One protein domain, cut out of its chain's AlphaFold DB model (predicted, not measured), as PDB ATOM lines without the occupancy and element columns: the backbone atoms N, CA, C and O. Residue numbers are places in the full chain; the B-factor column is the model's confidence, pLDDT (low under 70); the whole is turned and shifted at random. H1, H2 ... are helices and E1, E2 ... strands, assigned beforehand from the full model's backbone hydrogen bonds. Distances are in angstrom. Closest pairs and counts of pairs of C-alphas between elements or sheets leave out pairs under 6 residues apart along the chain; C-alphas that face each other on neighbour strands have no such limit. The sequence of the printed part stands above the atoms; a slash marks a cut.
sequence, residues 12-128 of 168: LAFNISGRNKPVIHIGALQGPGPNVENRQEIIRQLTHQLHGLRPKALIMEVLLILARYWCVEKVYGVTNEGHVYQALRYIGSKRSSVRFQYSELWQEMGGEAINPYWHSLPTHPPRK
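AT A GLANCE: This is residues 12 to 128 of the 168 residues of the protein "VirK protein" of Vibrio cholerae (UniProt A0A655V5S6). One strongly twisted sheet of five strands has two helices, H2 and H3, over one of its faces and no named helix on the other; the third helix, H1, is off the sheet, beyond the first residue of H2. A long loop, residues 79 to 101, leads from E3 to H3, and residues 33 to 38, between E2 and H1, stick out. The printed part has 117 residues, with three named helices and five named strands in the order E1, E2, H1, H2, E3, H3, E4, E5; the sheet is mixed, in the order E1, E2, E3, E5, E4. The class is mixed, helices and strands. The whole is compact, with a radius of gyration of the C-alphas of 15.1 A, and only just flat, with spans of 44 by 41 by 23 A.

IN THESE COORDINATES: E1, residues 12 to 17, begins at C-alpha 12 at (-42.293, -31.365, 11.032) and measures 16.5 A. E2, residues 23 to 30, is the longest strand, 21.0 A, and bends by 52 degrees at residue 27. H1, residues 39 to 49, measures 15.3 A. H2, residues 55 to 69, is the longest helix, 21.3 A, from C-alpha 55 at (-42.303, -42.850, 9.991) to C-alpha 69 at (-53.637, -30.336, -2.942). E3, residues 74 to 78, measures 13.3 A, and H3, residues 102 to 108, measures 10.1 A. E4, residues 112 to 115, measures 9.2 A, and E5, residues 118 to 121, measures 9.6 A and ends at C-alpha 121 at (-38.061, -32.080, -3.475).

HOW THE PARTS SIT: E1, an edge strand, and E2 form an antiparallel hairpin at 167 degrees, with N 13 and O 28 at 2.9 A, within hydrogen-bond range. E2 and E3 are parallel at 32 degrees, with N 26 and O 76 at 2.8 A. E3 and E5 are antiparallel at 138 degrees, with N 121 and O 75 at 2.8 A. E5 and E4, the other edge strand, form a second antiparallel hairpin at 153 degrees, with N 120 and O 112 at 2.9 A. E2, H1, H2 and E3 make a strand-helix-strand unit, two parallel neighbour strands with helices between them in the chain, and its crossover is right-handed. E3, H3 and E4 make a split unit, with E5 between the two strands in the sheet, also with a right-handed crossover. H2 and H3 are on the same face of the sheet, an arrangement in two layers, one of strands and one of helices. H2 has a height over the sheet of 8.7 A and lies over E2 and, only just, over E3, on which 3 of its C-alphas fall. It runs along the strands, at 13 degrees to E2 on the local plane; the closest C-alphas of H2 and E2 are those of Lys 56 and Leu 29, 7.3 A apart. The closest C-alphas of H3 and E5 are those of Trp 106 and Leu 121, 6.8 A apart. H2 and H3 are close but not clearly touching, about perpendicular at 73 degrees, with the C-alphas of Ala 57 and Leu 105 closest at 7.6 A. H1 is not on the sheet; it only just touches H2, with 3 pairs of C-alphas within 8 A, made on H2 by residue 55 alone, and Thr 47 and Pro 55 closest at 6.2 A between C-alphas. They run the same way at a steep tilt of 55 degrees. In H1, H2 and H3 every O i to N i+4 pair is within hydrogen-bond range.

THE WHOLE: The two C-alphas farthest apart are those of Asn 20 and Asn 38, 44.8 A. The printed part has no cut. The link from E3 to H3, 23 residues, is long; the link from E2 to H1 is short, and the other links are tight. The mean pLDDT of the printed part is 86.2, and residues 84 to 99, within the long link, are under 70.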
ATOM      1  N   LEU A  12     -42.712 -32.031  12.260       92.50
ATOM      2  CA  LEU A  12     -42.293 -31.365  11.032       92.50
ATOM      3  C   LEU A  12     -42.547 -29.867  11.195       92.50
ATOM      4  O   LEU A  12     -43.641 -29.478  11.597       92.50
ATOM      5  N   ALA A  13     -41.551 -29.044  10.883       92.44
ATOM      6  CA  ALA A  13     -41.680 -27.594  10.845       92.44
ATOM      7  C   ALA A  13     -41.414 -27.101   9.423       92.44
ATOM      8  O   ALA A  13     -40.352 -27.373   8.852       92.44
ATOM      9  N   PHE A  14     -42.373 -26.368   8.867       95.06
ATOM     10  CA  PHE A  14     -42.288 -25.791   7.534       95.06
ATOM     11  C   PHE A  14     -43.004 -24.438   7.482       95.06
ATOM     12  O   PHE A  14     -43.824 -24.132   8.345       95.06
ATOM     13  N   ASN A  15     -42.684 -23.631   6.473       95.00
ATOM     14  CA  ASN A  15     -43.458 -22.447   6.106       95.00
ATOM     15  C   ASN A  15     -43.969 -22.576   4.671       95.00
ATOM     16  O   ASN A  15     -43.369 -23.289   3.865       95.00
ATOM     17  N   ILE A  16     -45.062 -21.873   4.378       94.19
ATOM     18  CA  ILE A  16     -45.573 -21.653   3.026       94.19
ATOM     19  C   ILE A  16     -45.394 -20.167   2.719       94.19
ATOM     20  O   ILE A  16     -45.656 -19.314   3.567       94.19
ATOM     21  N   SER A  17     -44.928 -19.858   1.517       93.44
ATOM     22  CA  SER A  17     -44.680 -18.491   1.052       93.44
ATOM     23  C   SER A  17     -45.092 -18.334  -0.408       93.44
ATOM     24  O   SER A  17     -45.182 -19.327  -1.122       93.44
ATOM     25  N   GLY A  18     -45.301 -17.096  -0.862       89.19
ATOM     26  CA  GLY A  18     -45.724 -16.793  -2.233       89.19
ATOM     27  C   GLY A  18     -47.244 -16.867  -2.420       89.19
ATOM     28  O   GLY A  18     -47.875 -17.833  -2.011       89.19
ATOM     29  N   ARG A  19     -47.833 -15.831  -3.038       80.31
ATOM     30  CA  ARG A  19     -49.289 -15.743  -3.284       80.31
ATOM     31  C   ARG A  19     -49.741 -16.620  -4.454       80.31
ATOM     32  O   ARG A  19     -50.508 -17.546  -4.266       80.31
ATOM     33  N   ASN A  20     -49.230 -16.347  -5.654       86.50
ATOM     34  CA  ASN A  20     -49.662 -17.049  -6.876       86.50
ATOM     35  C   ASN A  20     -48.814 -18.284  -7.196       86.50
ATOM     36  O   ASN A  20     -49.176 -19.096  -8.040       86.50
ATOM     37  N   LYS A  21     -47.644 -18.374  -6.565       91.69
ATOM     38  CA  LYS A  21     -46.649 -19.424  -6.764       91.69
ATOM     39  C   LYS A  21     -46.225 -19.936  -5.394       91.69
ATOM     40  O   LYS A  21     -45.172 -19.520  -4.905       91.69
ATOM     41  N   PRO A  22     -47.092 -20.708  -4.712       94.00
ATOM     42  CA  PRO A  22     -46.826 -21.114  -3.348       94.00
ATOM     43  C   PRO A  22     -45.604 -22.034  -3.289       94.00
ATOM     44  O   PRO A  22     -45.414 -22.907  -4.135       94.00
ATOM     45  N   VAL A  23     -44.766 -21.829  -2.279       96.69
ATOM     46  CA  VAL A  23     -43.530 -22.576  -2.034       96.69
ATOM     47  C   VAL A  23     -43.496 -23.022  -0.583       96.69
ATOM     48  O   VAL A  23     -43.661 -22.197   0.319       96.69
ATOM     49  N   ILE A  24     -43.222 -24.307  -0.357       97.81
ATOM     50  CA  ILE A  24     -42.974 -24.864   0.974       97.81
ATOM     51  C   ILE A  24     -41.470 -24.888   1.257       97.81
ATOM     52  O   ILE A  24     -40.701 -25.445   0.474       97.81
ATOM     53  N   HIS A  25     -41.063 -24.387   2.422       96.94
ATOM     54  CA  HIS A  25     -39.712 -24.581   2.956       96.94
ATOM     55  C   HIS A  25     -39.767 -25.387   4.250       96.94
ATOM     56  O   HIS A  25     -40.399 -24.974   5.222       96.94
ATOM     57  N   ILE A  26     -39.070 -26.516   4.282       95.88
ATOM     58  CA  ILE A  26     -38.998 -27.429   5.419       95.88
ATOM     59  C   ILE A  26     -37.740 -27.108   6.219       95.88
ATOM     60  O   ILE A  26     -36.622 -27.319   5.749       95.88
ATOM     61  N   GLY A  27     -37.938 -26.608   7.438       89.38
ATOM     62  CA  GLY A  27     -36.856 -26.204   8.337       89.38
ATOM     63  C   GLY A  27     -36.460 -27.274   9.353       89.38
ATOM     64  O   GLY A  27     -35.336 -27.248   9.850       89.38
ATOM     65  N   ALA A  28     -37.353 -28.215   9.679       88.31
ATOM     66  CA  ALA A  28     -37.022 -29.319  10.575       88.31
ATOM     67  C   ALA A  28     -37.924 -30.541  10.383       88.31
ATOM     68  O   ALA A  28     -39.128 -30.412  10.178       88.31
ATOM     69  N   LEU A  29     -37.341 -31.730  10.556       89.88
ATOM     70  CA  LEU A  29     -38.046 -33.002  10.698       89.88
ATOM     71  C   LEU A  29     -37.373 -33.818  11.799       89.88
ATOM     72  O   LEU A  29     -36.240 -34.284  11.668       89.88
ATOM     73  N   GLN A  30     -38.088 -34.012  12.898       85.94
ATOM     74  CA  GLN A  30     -37.564 -34.640  14.103       85.94
ATOM     75  C   GLN A  30     -38.357 -35.902  14.442       85.94
ATOM     76  O   GLN A  30     -39.545 -36.013  14.150       85.94
ATOM     77  N   GLY A  31     -37.645 -36.889  14.991       84.56
ATOM     78  CA  GLY A  31     -38.245 -38.104  15.546       84.56
ATOM     79  C   GLY A  31     -38.415 -37.994  17.061       84.56
ATOM     80  O   GLY A  31     -38.248 -36.895  17.594       84.56
ATOM     81  N   PRO A  32     -38.677 -39.117  17.751       84.00
ATOM     82  CA  PRO A  32     -38.989 -39.087  19.171       84.00
ATOM     83  C   PRO A  32     -37.835 -38.473  19.962       84.00
ATOM     84  O   PRO A  32     -36.665 -38.804  19.726       84.00
ATOM     85  N   GLY A  33     -38.173 -37.558  20.873       77.75
ATOM     86  CA  GLY A  33     -37.203 -36.903  21.745       77.75
ATOM     87  C   GLY A  33     -36.473 -37.898  22.660       77.75
ATOM     88  O   GLY A  33     -36.899 -39.044  22.803       77.75
ATOM     89  N   PRO A  34     -35.371 -37.481  23.307       77.38
ATOM     90  CA  PRO A  34     -34.599 -38.356  24.194       77.38
ATOM     91  C   PRO A  34     -35.407 -38.876  25.394       77.38
ATOM     92  O   PRO A  34     -35.082 -39.939  25.905       77.38
ATOM     93  N   ASN A  35     -36.469 -38.168  25.789       81.19
ATOM     94  CA  ASN A  35     -37.339 -38.532  26.909       81.19
ATOM     95  C   ASN A  35     -38.373 -39.615  26.548       81.19
ATOM     96  O   ASN A  35     -39.145 -40.026  27.405       81.19
ATOM     97  N   VAL A  36     -38.431 -40.049  25.284       82.50
ATOM     98  CA  VAL A  36     -39.328 -41.126  24.856       82.50
ATOM     99  C   VAL A  36     -38.627 -42.465  25.065       82.50
ATOM    100  O   VAL A  36     -37.687 -42.814  24.340       82.50
ATOM    101  N   GLU A  37     -39.101 -43.224  26.048       85.81
ATOM    102  CA  GLU A  37     -38.644 -44.588  26.303       85.81
ATOM    103  C   GLU A  37     -38.908 -45.502  25.098       85.81
ATOM    104  O   GLU A  37     -39.824 -45.285  24.304       85.81
ATOM    105  N   ASN A  38     -38.078 -46.533  24.924       87.44
ATOM    106  CA  ASN A  38     -38.245 -47.550  23.875       87.44
ATOM    107  C   ASN A  38     -38.364 -47.001  22.437       87.44
ATOM    108  O   ASN A  38     -38.886 -47.673  21.546       87.44
ATOM    109  N   ARG A  39     -37.817 -45.807  22.159       86.19
ATOM    110  CA  ARG A  39     -37.898 -45.128  20.849       86.19
ATOM    111  C   ARG A  39     -37.586 -46.021  19.642       86.19
ATOM    112  O   ARG A  39     -38.229 -45.897  18.606       86.19
ATOM    113  N   GLN A  40     -36.588 -46.902  19.753       87.31
ATOM    114  CA  GLN A  40     -36.173 -47.777  18.651       87.31
ATOM    115  C   GLN A  40     -37.235 -48.833  18.353       87.31
ATOM    116  O   GLN A  40     -37.552 -49.070  17.189       87.31
ATOM    117  N   GLU A  41     -37.814 -49.411  19.401       90.56
ATOM    118  CA  GLU A  41     -38.876 -50.401  19.293       90.56
ATOM    119  C   GLU A  41     -40.152 -49.770  18.727       90.56
ATOM    120  O   GLU A  41     -40.725 -50.303  17.780       90.56
ATOM    121  N   ILE A  42     -40.514 -48.566  19.185       89.75
ATOM    122  CA  ILE A  42     -41.622 -47.785  18.615       89.75
ATOM    123  C   ILE A  42     -41.394 -47.546  17.116       89.75
ATOM    124  O   ILE A  42     -42.261 -47.847  16.297       89.75
ATOM    125  N   ILE A  43     -40.213 -47.057  16.720       89.94
ATOM    126  CA  ILE A  43     -39.885 -46.822  15.303       89.94
ATOM    127  C   ILE A  43     -39.991 -48.119  14.493       89.94
ATOM    128  O   ILE A  43     -40.513 -48.097  13.375       89.94
ATOM    129  N   ARG A  44     -39.514 -49.243  15.035       92.44
ATOM    130  CA  ARG A  44     -39.563 -50.556  14.383       92.44
ATOM    131  C   ARG A  44     -41.003 -51.026  14.182       92.44
ATOM    132  O   ARG A  44     -41.356 -51.411  13.066       92.44
ATOM    133  N   GLN A  45     -41.830 -50.960  15.223       93.06
ATOM    134  CA  GLN A  45     -43.243 -51.342  15.173       93.06
ATOM    135  C   GLN A  45     -44.018 -50.478  14.179       93.06
ATOM    136  O   GLN A  45     -44.697 -51.019  13.305       93.06
ATOM    137  N   LEU A  46     -43.840 -49.155  14.237       91.62
ATOM    138  CA  LEU A  46     -44.463 -48.235  13.290       91.62
ATOM    139  C   LEU A  46     -44.020 -48.531  11.859       91.62
ATOM    140  O   LEU A  46     -44.850 -48.645  10.968       91.62
ATOM    141  N   THR A  47     -42.722 -48.735  11.628       93.19
ATOM    142  CA  THR A  47     -42.215 -49.076  10.290       93.19
ATOM    143  C   THR A  47     -42.847 -50.371   9.775       93.19
ATOM    144  O   THR A  47     -43.199 -50.458   8.600       93.19
ATOM    145  N   HIS A  48     -43.026 -51.376  10.633       93.44
ATOM    146  CA  HIS A  48     -43.684 -52.628  10.263       93.44
ATOM    147  C   HIS A  48     -45.164 -52.423   9.900       93.44
ATOM    148  O   HIS A  48     -45.604 -52.897   8.851       93.44
ATOM    149  N   GLN A  49     -45.909 -51.682  10.727       92.44
ATOM    150  CA  GLN A  49     -47.321 -51.349  10.491       92.44
ATOM    151  C   GLN A  49     -47.511 -50.537   9.205       92.44
ATOM    152  O   GLN A  49     -48.426 -50.805   8.436       92.44
ATOM    153  N   LEU A  50     -46.579 -49.632   8.906       94.12
ATOM    154  CA  LEU A  50     -46.569 -48.790   7.707       94.12
ATOM    155  C   LEU A  50     -45.998 -49.506   6.470       94.12
ATOM    156  O   LEU A  50     -45.383 -48.892   5.599       94.12
ATOM    157  N   HIS A  51     -46.135 -50.832   6.389       95.62
ATOM    158  CA  HIS A  51     -45.652 -51.640   5.262       95.62
ATOM    159  C   HIS A  51     -44.173 -51.376   4.916       95.62
ATOM    160  O   HIS A  51     -43.768 -51.278   3.750       95.62
ATOM    161  N   GLY A  52     -43.331 -51.233   5.938       94.06
ATOM    162  CA  GLY A  52     -41.902 -50.952   5.817       94.06
ATOM    163  C   GLY A  52     -41.559 -49.508   5.433       94.06
ATOM    164  O   GLY A  52     -40.415 -49.259   5.051       94.06
ATOM    165  N   LEU A  53     -42.521 -48.581   5.438       94.50
ATOM    166  CA  LEU A  53     -42.275 -47.149   5.273       94.50
ATOM    167  C   LEU A  53     -41.810 -46.568   6.612       94.50
ATOM    168  O   LEU A  53     -42.474 -46.726   7.635       94.50
ATOM    169  N   ARG A  54     -40.659 -45.891   6.618       92.31
ATOM    170  CA  ARG A  54     -40.150 -45.238   7.832       92.31
ATOM    171  C   ARG A  54     -41.095 -44.099   8.243       92.31
ATOM    172  O   ARG A  54     -41.479 -43.320   7.373       92.31
ATOM    173  N   PRO A  55     -41.386 -43.901   9.543       92.94
ATOM    174  CA  PRO A  55     -42.303 -42.850   9.991       92.94
ATOM    175  C   PRO A  55     -41.940 -41.439   9.511       92.94
ATOM    176  O   PRO A  55     -42.809 -40.683   9.107       92.94
ATOM    177  N   LYS A  56     -40.649 -41.085   9.466       92.31
ATOM    178  CA  LYS A  56     -40.208 -39.790   8.914       92.31
ATOM    179  C   LYS A  56     -40.549 -39.622   7.434       92.31
ATOM    180  O   LYS A  56     -40.954 -38.540   7.030       92.31
ATOM    181  N   ALA A  57     -40.420 -40.692   6.649       93.50
ATOM    182  CA  ALA A  57     -40.830 -40.677   5.252       93.50
ATOM    183  C   ALA A  57     -42.355 -40.541   5.141       93.50
ATOM    184  O   ALA A  57     -42.814 -39.762   4.322       93.50
ATOM    185  N   LEU A  58     -43.137 -41.186   6.017       94.75
ATOM    186  CA  LEU A  58     -44.589 -40.973   6.071       94.75
ATOM    187  C   LEU A  58     -44.959 -39.505   6.331       94.75
ATOM    188  O   LEU A  58     -45.812 -38.965   5.638       94.75
ATOM    189  N   ILE A  59     -44.323 -38.849   7.305       95.44
ATOM    190  CA  ILE A  59     -44.585 -37.428   7.581       95.44
ATOM    191  C   ILE A  59     -44.325 -36.567   6.335       95.44
ATOM    192  O   ILE A  59     -45.092 -35.649   6.049       95.44
ATOM    193  N   MET A  60     -43.289 -36.900   5.564       96.06
ATOM    194  CA  MET A  60     -43.017 -36.247   4.286       96.06
ATOM    195  C   MET A  60     -44.059 -36.568   3.215       96.06
ATOM    196  O   MET A  60     -44.499 -35.654   2.532       96.06
ATOM    197  N   GLU A  61     -44.488 -37.822   3.071       96.06
ATOM    198  CA  GLU A  61     -45.564 -38.203   2.142       96.06
ATOM    199  C   GLU A  61     -46.835 -37.389   2.400       96.06
ATOM    200  O   GLU A  61     -47.412 -36.846   1.464       96.06
ATOM    201  N   VAL A  62     -47.217 -37.233   3.672       95.81
ATOM    202  CA  VAL A  62     -48.364 -36.408   4.073       95.81
ATOM    203  C   VAL A  62     -48.153 -34.947   3.677       95.81
ATOM    204  O   VAL A  62     -49.032 -34.368   3.045       95.81
ATOM    205  N   LEU A  63     -46.992 -34.351   3.972       96.50
ATOM    206  CA  LEU A  63     -46.702 -32.977   3.546       96.50
ATOM    207  C   LEU A  63     -46.776 -32.823   2.019       96.50
ATOM    208  O   LEU A  63     -47.285 -31.820   1.532       96.50
ATOM    209  N   LEU A  64     -46.282 -33.799   1.255       96.62
ATOM    210  CA  LEU A  64     -46.288 -33.741  -0.205       96.62
ATOM    211  C   LEU A  64     -47.694 -33.947  -0.789       96.62
ATOM    212  O   LEU A  64     -48.006 -33.325  -1.799       96.62
ATOM    213  N   ILE A  65     -48.557 -34.743  -0.145       95.31
ATOM    214  CA  ILE A  65     -49.996 -34.806  -0.463       95.31
ATOM    215  C   ILE A  65     -50.628 -33.420  -0.299       95.31
ATOM    216  O   ILE A  65     -51.294 -32.937  -1.213       95.31
ATOM    217  N   LEU A  66     -50.366 -32.747   0.828       94.00
ATOM    218  CA  LEU A  66     -50.853 -31.384   1.068       94.00
ATOM    219  C   LEU A  66     -50.301 -30.395   0.039       94.00
ATOM    220  O   LEU A  66     -51.045 -29.581  -0.496       94.00
ATOM    221  N   ALA A  67     -49.012 -30.502  -0.295       94.62
ATOM    222  CA  ALA A  67     -48.373 -29.664  -1.301       94.62
ATOM    223  C   ALA A  67     -49.058 -29.789  -2.671       94.62
ATOM    224  O   ALA A  67     -49.287 -28.781  -3.334       94.62
ATOM    225  N   ARG A  68     -49.426 -31.010  -3.083       93.62
ATOM    226  CA  ARG A  68     -50.185 -31.240  -4.321       93.62
ATOM    227  C   ARG A  68     -51.582 -30.641  -4.249       93.62
ATOM    228  O   ARG A  68     -51.989 -29.970  -5.189       93.62
ATOM    229  N   TYR A  69     -52.287 -30.859  -3.141       90.88
ATOM    230  CA  TYR A  69     -53.637 -30.336  -2.942       90.88
ATOM    231  C   TYR A  69     -53.678 -28.798  -2.961       90.88
ATOM    232  O   TYR A  69     -54.577 -28.211  -3.550       90.88
ATOM    233  N   TRP A  70     -52.669 -28.141  -2.385       89.62
ATOM    234  CA  TRP A  70     -52.520 -26.681  -2.396       89.62
ATOM    235  C   TRP A  70     -51.824 -26.127  -3.645       89.62
ATOM    236  O   TRP A  70     -51.470 -24.950  -3.670       89.62
ATOM    237  N   CYS A  71     -51.593 -26.952  -4.673       91.94
ATOM    238  CA  CYS A  71     -50.926 -26.548  -5.914       91.94
ATOM    239  C   CYS A  71     -49.574 -25.840  -5.683       91.94
ATOM    240  O   CYS A  71     -49.219 -24.896  -6.390       91.94
ATOM    241  N   VAL A  72     -48.814 -26.291  -4.681       94.25
ATOM    242  CA  VAL A  72     -47.479 -25.772  -4.356       94.25
ATOM    243  C   VAL A  72     -46.537 -26.006  -5.533       94.25
ATOM    244  O   VAL A  72     -46.357 -27.136  -5.985       94.25
ATOM    245  N   GLU A  73     -45.901 -24.933  -6.007       94.69
ATOM    246  CA  GLU A  73     -44.990 -24.972  -7.153       94.69
ATOM    247  C   GLU A  73     -43.684 -25.678  -6.788       94.69
ATOM    248  O   GLU A  73     -43.149 -26.456  -7.578       94.69
ATOM    249  N   LYS A  74     -43.147 -25.397  -5.594       96.62
ATOM    250  CA  LYS A  74     -41.838 -25.905  -5.165       96.62
ATOM    251  C   LYS A  74     -41.827 -26.289  -3.696       96.62
ATOM    252  O   LYS A  74     -42.418 -25.617  -2.853       96.62
ATOM    253  N   VAL A  75     -41.087 -27.348  -3.391       98.12
ATOM    254  CA  VAL A  75     -40.828 -27.798  -2.024       98.12
ATOM    255  C   VAL A  75     -39.321 -27.841  -1.815       98.12
ATOM    256  O   VAL A  75     -38.604 -28.470  -2.593       98.12
ATOM    257  N   TYR A  76     -38.845 -27.189  -0.761       97.62
ATOM    258  CA  TYR A  76     -37.434 -27.153  -0.397       97.62
ATOM    259  C   TYR A  76     -37.205 -27.756   0.984       97.62
ATOM    260  O   TYR A  76     -37.926 -27.452   1.932       97.62
ATOM    261  N   GLY A  77     -36.183 -28.599   1.103       95.75
ATOM    262  CA  GLY A  77     -35.737 -29.191   2.360       95.75
ATOM    263  C   GLY A  77     -34.381 -28.641   2.775       95.75
ATOM    264  O   GLY A  77     -33.447 -28.633   1.973       95.75
ATOM    265  N   VAL A  78     -34.263 -28.190   4.023       92.75
ATOM    266  CA  VAL A  78     -32.983 -27.716   4.560       92.75
ATOM    267  C   VAL A  78     -31.986 -28.870   4.700       92.75
ATOM    268  O   VAL A  78     -32.364 -29.989   5.055       92.75
ATOM    269  N   THR A  79     -30.706 -28.624   4.445       88.50
ATOM    270  CA  THR A  79     -29.630 -29.582   4.738       88.50
ATOM    271  C   THR A  79     -29.183 -29.483   6.195       88.50
ATOM    272  O   THR A  79     -29.556 -28.576   6.943       88.50
ATOM    273  N   ASN A  80     -28.307 -30.396   6.608       83.06
ATOM    274  CA  ASN A  80     -27.608 -30.289   7.886       83.06
ATOM    275  C   ASN A  80     -26.794 -28.991   8.029       83.06
ATOM    276  O   ASN A  80     -26.630 -28.522   9.155       83.06
ATOM    277  N   GLU A  81     -26.301 -28.421   6.926       75.81
ATOM    278  CA  GLU A  81     -25.537 -27.167   6.908       75.81
ATOM    279  C   GLU A  81     -26.443 -25.935   6.983       75.81
ATOM    280  O   GLU A  81     -26.098 -24.958   7.641       75.81
ATOM    281  N   GLY A  82     -27.625 -25.989   6.360       70.00
ATOM    282  CA  GLY A  82     -28.614 -24.907   6.410       70.00
ATOM    283  C   GLY A  82     -29.455 -24.884   7.690       70.00
ATOM    284  O   GLY A  82     -30.211 -23.941   7.921       70.00
ATOM    285  N   HIS A  83     -29.370 -25.927   8.521       72.25
ATOM    286  CA  HIS A  83     -30.219 -26.078   9.699       72.25
ATOM    287  C   HIS A  83     -29.946 -24.985  10.745       72.25
ATOM    288  O   HIS A  83     -28.798 -24.645  11.023       72.25
ATOM    289  N   VAL A  84     -30.995 -24.502  11.423       64.81
ATOM    290  CA  VAL A  84     -30.925 -23.373  12.377       64.81
ATOM    291  C   VAL A  84     -29.860 -23.536  13.473       64.81
ATOM    292  O   VAL A  84     -29.270 -22.558  13.918       64.81
ATOM    293  N   TYR A  85     -29.552 -24.773  13.876       60.22
ATOM    294  CA  TYR A  85     -28.512 -25.077  14.872       60.22
ATOM    295  C   TYR A  85     -27.065 -24.914  14.373       60.22
ATOM    296  O   TYR A  85     -26.147 -25.015  15.185       60.22
ATOM    297  N   GLN A  86     -26.853 -24.636  13.085       56.72
ATOM    298  CA  GLN A  86     -25.559 -24.214  12.535       56.72
ATOM    299  C   GLN A  86     -25.366 -22.692  12.565       56.72
ATOM    300  O   GLN A  86     -24.254 -22.219  12.333       56.72
ATOM    301  N   ALA A  87     -26.409 -21.911  12.875       59.97
ATOM    302  CA  ALA A  87     -26.272 -20.466  13.023       59.97
ATOM    303  C   ALA A  87     -25.320 -20.117  14.180       59.97
ATOM    304  O   ALA A  87     -25.328 -20.776  15.225       59.97
ATOM    305  N   LEU A  88     -24.553 -19.030  14.016       52.59
ATOM    306  CA  LEU A  88     -23.511 -18.582  14.955       52.59
ATOM    307  C   LEU A  88     -23.989 -18.534  16.419       52.59
ATOM    308  O   LEU A  88     -23.244 -18.887  17.328       52.59
ATOM    309  N   ARG A  89     -25.263 -18.185  16.647       52.44
ATOM    310  CA  ARG A  89     -25.872 -18.096  17.986       52.44
ATOM    311  C   ARG A  89     -25.994 -19.428  18.745       52.44
ATOM    312  O   ARG A  89     -26.329 -19.406  19.925       52.44
ATOM    313  N   TYR A  90     -25.797 -20.570  18.084       52.41
ATOM    314  CA  TYR A  90     -25.887 -21.914  18.678       52.41
ATOM    315  C   TYR A  90     -24.541 -22.655  18.717       52.41
ATOM    316  O   TYR A  90     -24.493 -23.838  19.086       52.41
ATOM    317  N   ILE A  91     -23.440 -21.969  18.380       49.28
ATOM    318  CA  ILE A  91     -22.083 -22.494  18.552       49.28
ATOM    319  C   ILE A  91     -21.848 -22.753  20.047       49.28
ATOM    320  O   ILE A  91     -21.962 -21.853  20.870       49.28
ATOM    321  N   GLY A  92     -21.557 -24.010  20.397       48.47
ATOM    322  CA  GLY A  92     -21.225 -24.445  21.760       48.47
ATOM    323  C   GLY A  92     -22.306 -25.266  22.474       48.47
ATOM    324  O   GLY A  92     -21.955 -26.201  23.185       48.47
ATOM    325  N   SER A  93     -23.603 -25.007  22.254       54.00
ATOM    326  CA  SER A  93     -24.680 -25.666  23.030       54.00
ATOM    327  C   SER A  93     -25.525 -26.678  22.250       54.00
ATOM    328  O   SER A  93     -26.024 -27.636  22.839       54.00
ATOM    329  N   LYS A  94     -25.711 -26.493  20.931       53.41
ATOM    330  CA  LYS A  94     -26.623 -27.336  20.123       53.41
ATOM    331  C   LYS A  94     -26.079 -27.770  18.759       53.41
ATOM    332  O   LYS A  94     -26.744 -28.540  18.070       53.41
ATOM    333  N   ARG A  95     -24.864 -27.364  18.380       48.00
ATOM    334  CA  ARG A  95     -24.272 -27.675  17.063       48.00
ATOM    335  C   ARG A  95     -24.145 -29.185  16.776       48.00
ATOM    336  O   ARG A  95     -24.373 -29.613  15.654       48.00
ATOM    337  N   SER A  96     -23.874 -30.007  17.794       48.78
ATOM    338  CA  SER A  96     -23.769 -31.479  17.691       48.78
ATOM    339  C   SER A  96     -25.101 -32.231  17.871       48.78
ATOM    340  O   SER A  96     -25.137 -33.463  17.845       48.78
ATOM    341  N   SER A  97     -26.215 -31.512  18.061       54.44
ATOM    342  CA  SER A  97     -27.534 -32.118  18.304       54.44
ATOM    343  C   SER A  97     -28.228 -32.605  17.027       54.44
ATOM    344  O   SER A  97     -29.148 -33.424  17.096       54.44
ATOM    345  N   VAL A  98     -27.766 -32.169  15.848       55.16
ATOM    346  CA  VAL A  98     -28.318 -32.605  14.558       55.16
ATOM    347  C   VAL A  98     -27.667 -33.919  14.131       55.16
ATOM    348  O   VAL A  98     -26.781 -33.958  13.287       55.16
ATOM    349  N   ARG A  99     -28.126 -35.026  14.717       63.19
ATOM    350  CA  ARG A  99     -27.742 -36.387  14.288       63.19
ATOM    351  C   ARG A  99     -28.535 -36.887  13.081       63.19
ATOM    352  O   ARG A  99     -28.251 -37.957  12.557       63.19
ATOM    353  N   PHE A 100     -29.585 -36.170  12.691       71.38
ATOM    354  CA  PHE A 100     -30.438 -36.588  11.590       71.38
ATOM    355  C   PHE A 100     -29.837 -36.162  10.254       71.38
ATOM    356  O   PHE A 100     -29.589 -34.977  10.057       71.38
ATOM    357  N   GLN A 101     -29.620 -37.119   9.354       79.75
ATOM    358  CA  GLN A 101     -29.057 -36.882   8.025       79.75
ATOM    359  C   GLN A 101     -30.178 -36.444   7.076       79.75
ATOM    360  O   GLN A 101     -30.864 -37.270   6.476       79.75
ATOM    361  N   TYR A 102     -30.411 -35.134   6.998       85.62
ATOM    362  CA  TYR A 102     -31.483 -34.555   6.188       85.62
ATOM    363  C   TYR A 102     -31.271 -34.840   4.703       85.62
ATOM    364  O   TYR A 102     -32.188 -35.319   4.040       85.62
ATOM    365  N   SER A 103     -30.052 -34.621   4.205       87.12
ATOM    366  CA  SER A 103     -29.721 -34.801   2.789       87.12
ATOM    367  C   SER A 103     -29.961 -36.233   2.301       87.12
ATOM    368  O   SER A 103     -30.463 -36.409   1.196       87.12
ATOM    369  N   GLU A 104     -29.690 -37.249   3.130       90.81
ATOM    370  CA  GLU A 104     -29.992 -38.649   2.794       90.81
ATOM    371  C   GLU A 104     -31.495 -38.875   2.621       90.81
ATOM    372  O   GLU A 104     -31.920 -39.459   1.626       90.81
ATOM    373  N   LEU A 105     -32.319 -38.379   3.555       91.75
ATOM    374  CA  LEU A 105     -33.772 -38.490   3.426       91.75
ATOM    375  C   LEU A 105     -34.264 -37.770   2.166       91.75
ATOM    376  O   LEU A 105     -35.128 -38.292   1.467       91.75
ATOM    377  N   TRP A 106     -33.731 -36.583   1.868       94.75
ATOM    378  CA  TRP A 106     -34.116 -35.844   0.670       94.75
ATOM    379  C   TRP A 106     -33.797 -36.633  -0.591       94.75
ATOM    380  O   TRP A 106     -34.691 -36.826  -1.407       94.75
ATOM    381  N   GLN A 107     -32.588 -37.176  -0.711       93.94
ATOM    382  CA  GLN A 107     -32.180 -37.998  -1.853       93.94
ATOM    383  C   GLN A 107     -33.035 -39.264  -2.002       93.94
ATOM    384  O   GLN A 107     -33.460 -39.597  -3.106       93.94
ATOM    385  N   GLU A 108     -33.357 -39.951  -0.902       92.31
ATOM    386  CA  GLU A 108     -34.261 -41.112  -0.919       92.31
ATOM    387  C   GLU A 108     -35.659 -40.770  -1.459       92.31
ATOM    388  O   GLU A 108     -36.315 -41.623  -2.059       92.31
ATOM    389  N   MET A 109     -36.103 -39.528  -1.252       93.50
ATOM    390  CA  MET A 109     -37.374 -38.985  -1.737       93.50
ATOM    391  C   MET A 109     -37.255 -38.360  -3.139       93.50
ATOM    392  O   MET A 109     -38.198 -37.720  -3.600       93.50
ATOM    393  N   GLY A 110     -36.126 -38.552  -3.830       95.62
ATOM    394  CA  GLY A 110     -35.859 -37.990  -5.158       95.62
ATOM    395  C   GLY A 110     -35.471 -36.514  -5.144       95.62
ATOM    396  O   GLY A 110     -35.595 -35.843  -6.161       95.62
ATOM    397  N   GLY A 111     -35.062 -35.990  -3.991       96.69
ATOM    398  CA  GLY A 111     -34.632 -34.613  -3.840       96.69
ATOM    399  C   GLY A 111     -33.221 -34.378  -4.371       96.69
ATOM    400  O   GLY A 111     -32.305 -35.165  -4.133       96.69
ATOM    401  N   GLU A 112     -33.038 -33.237  -5.019       96.69
ATOM    402  CA  GLU A 112     -31.791 -32.826  -5.662       96.69
ATOM    403  C   GLU A 112     -31.182 -31.637  -4.922       96.69
ATOM    404  O   GLU A 112     -31.897 -30.736  -4.478       96.69
ATOM    405  N   ALA A 113     -29.859 -31.640  -4.757       95.62
ATOM    406  CA  ALA A 113     -29.163 -30.528  -4.122       95.62
ATOM    407  C   ALA A 113     -29.213 -29.296  -5.035       95.62
ATOM    408  O   ALA A 113     -28.808 -29.359  -6.193       95.62
ATOM    409  N   ILE A 114     -29.679 -28.170  -4.498       96.06
ATOM    410  CA  ILE A 114     -29.686 -26.878  -5.198       96.06
ATOM    411  C   ILE A 114     -28.437 -26.077  -4.831       96.06
ATOM    412  O   ILE A 114     -27.837 -25.410  -5.669       96.06
ATOM    413  N   ASN A 115     -28.061 -26.125  -3.556       91.94
ATOM    414  CA  ASN A 115     -26.866 -25.506  -2.992       91.94
ATOM    415  C   ASN A 115     -26.531 -26.211  -1.657       91.94
ATOM    416  O   ASN A 115     -27.275 -27.109  -1.252       91.94
ATOM    417  N   PRO A 116     -25.459 -25.823  -0.938       88.81
ATOM    418  CA  PRO A 116     -25.081 -26.483   0.316       88.81
ATOM    419  C   PRO A 116     -26.171 -26.489   1.398       88.81
ATOM    420  O   PRO A 116     -26.163 -27.343   2.282       88.81
ATOM    421  N   TYR A 117     -27.141 -25.574   1.329       90.69
ATOM    422  CA  TYR A 117     -28.161 -25.363   2.359       90.69
ATOM    423  C   TYR A 117     -29.526 -25.964   2.020       90.69
ATOM    424  O   TYR A 117     -30.323 -26.192   2.933       90.69
ATOM    425  N   TRP A 118     -29.806 -26.232   0.741       93.50
ATOM    426  CA  TRP A 118     -31.143 -26.592   0.268       93.50
ATOM    427  C   TRP A 118     -31.139 -27.723  -0.756       93.50
ATOM    428  O   TRP A 118     -30.349 -27.735  -1.700       93.50
ATOM    429  N   HIS A 119     -32.113 -28.621  -0.612       97.06
ATOM    430  CA  HIS A 119     -32.537 -29.550  -1.655       97.06
ATOM    431  C   HIS A 119     -33.916 -29.154  -2.185       97.06
ATOM    432  O   HIS A 119     -34.784 -28.771  -1.399       97.06
ATOM    433  N   SER A 120     -34.147 -29.293  -3.489       97.56
ATOM    434  CA  SER A 120     -35.495 -29.304  -4.064       97.56
ATOM    435  C   SER A 120     -36.076 -30.706  -3.979       97.56
ATOM    436  O   SER A 120     -35.388 -31.675  -4.285       97.56
ATOM    437  N   LEU A 121     -37.342 -30.817  -3.595       98.00
ATOM    438  CA  LEU A 121     -38.061 -32.080  -3.475       98.00
ATOM    439  C   LEU A 121     -39.182 -32.135  -4.520       98.00
ATOM    440  O   LEU A 121     -39.932 -31.162  -4.647       98.00
ATOM    441  N   PRO A 122     -39.347 -33.255  -5.243       96.94
ATOM    442  CA  PRO A 122     -40.499 -33.429  -6.110       96.94
ATOM    443  C   PRO A 122     -41.766 -33.583  -5.260       96.94
ATOM    444  O   PRO A 122     -41.778 -34.284  -4.246       96.94
ATOM    445  N   THR A 123     -42.871 -32.989  -5.708       95.19
ATOM    446  CA  THR A 123     -44.189 -33.208  -5.087       95.19
ATOM    447  C   THR A 123     -44.668 -34.649  -5.245       95.19
ATOM    448  O   THR A 123     -45.509 -35.097  -4.471       95.19
ATOM    449  N   HIS A 124     -44.104 -35.389  -6.202       94.38
ATOM    450  CA  HIS A 124     -44.311 -36.819  -6.407       94.38
ATOM    451  C   HIS A 124     -42.974 -37.560  -6.255       94.38
ATOM    452  O   HIS A 124     -42.203 -37.633  -7.215       94.38
ATOM    453  N   PRO A 125     -42.674 -38.117  -5.070       92.62
ATOM    454  CA  PRO A 125     -41.463 -38.902  -4.866       92.62
ATOM    455  C   PRO A 125     -41.395 -40.105  -5.816       92.62
ATOM    456  O   PRO A 125     -42.424 -40.747  -6.072       92.62
ATOM    457  N   PRO A 126     -40.198 -40.478  -6.298       93.06
ATOM    458  CA  PRO A 126     -40.036 -41.609  -7.194       93.06
ATOM    459  C   PRO A 126     -40.485 -42.907  -6.516       93.06
ATOM    460  O   PRO A 126     -40.114 -43.232  -5.384       93.06
ATOM    461  N   ARG A 127     -41.285 -43.693  -7.236       93.31
ATOM    462  CA  ARG A 127     -41.780 -44.994  -6.780       93.31
ATOM    463  C   ARG A 127     -40.998 -46.106  -7.466       93.31
ATOM    464  O   ARG A 127     -40.880 -46.150  -8.684       93.31
ATOM    465  N   LYS A 128     -40.509 -47.072  -6.689       92.44
ATOM    466  CA  LYS A 128     -39.977 -48.330  -7.240       92.44
ATOM    467  C   LYS A 128     -41.090 -49.106  -7.934       92.44
ATOM    468  O   LYS A 128     -42.112 -49.344  -7.297       92.44
TER     469      LYS A 128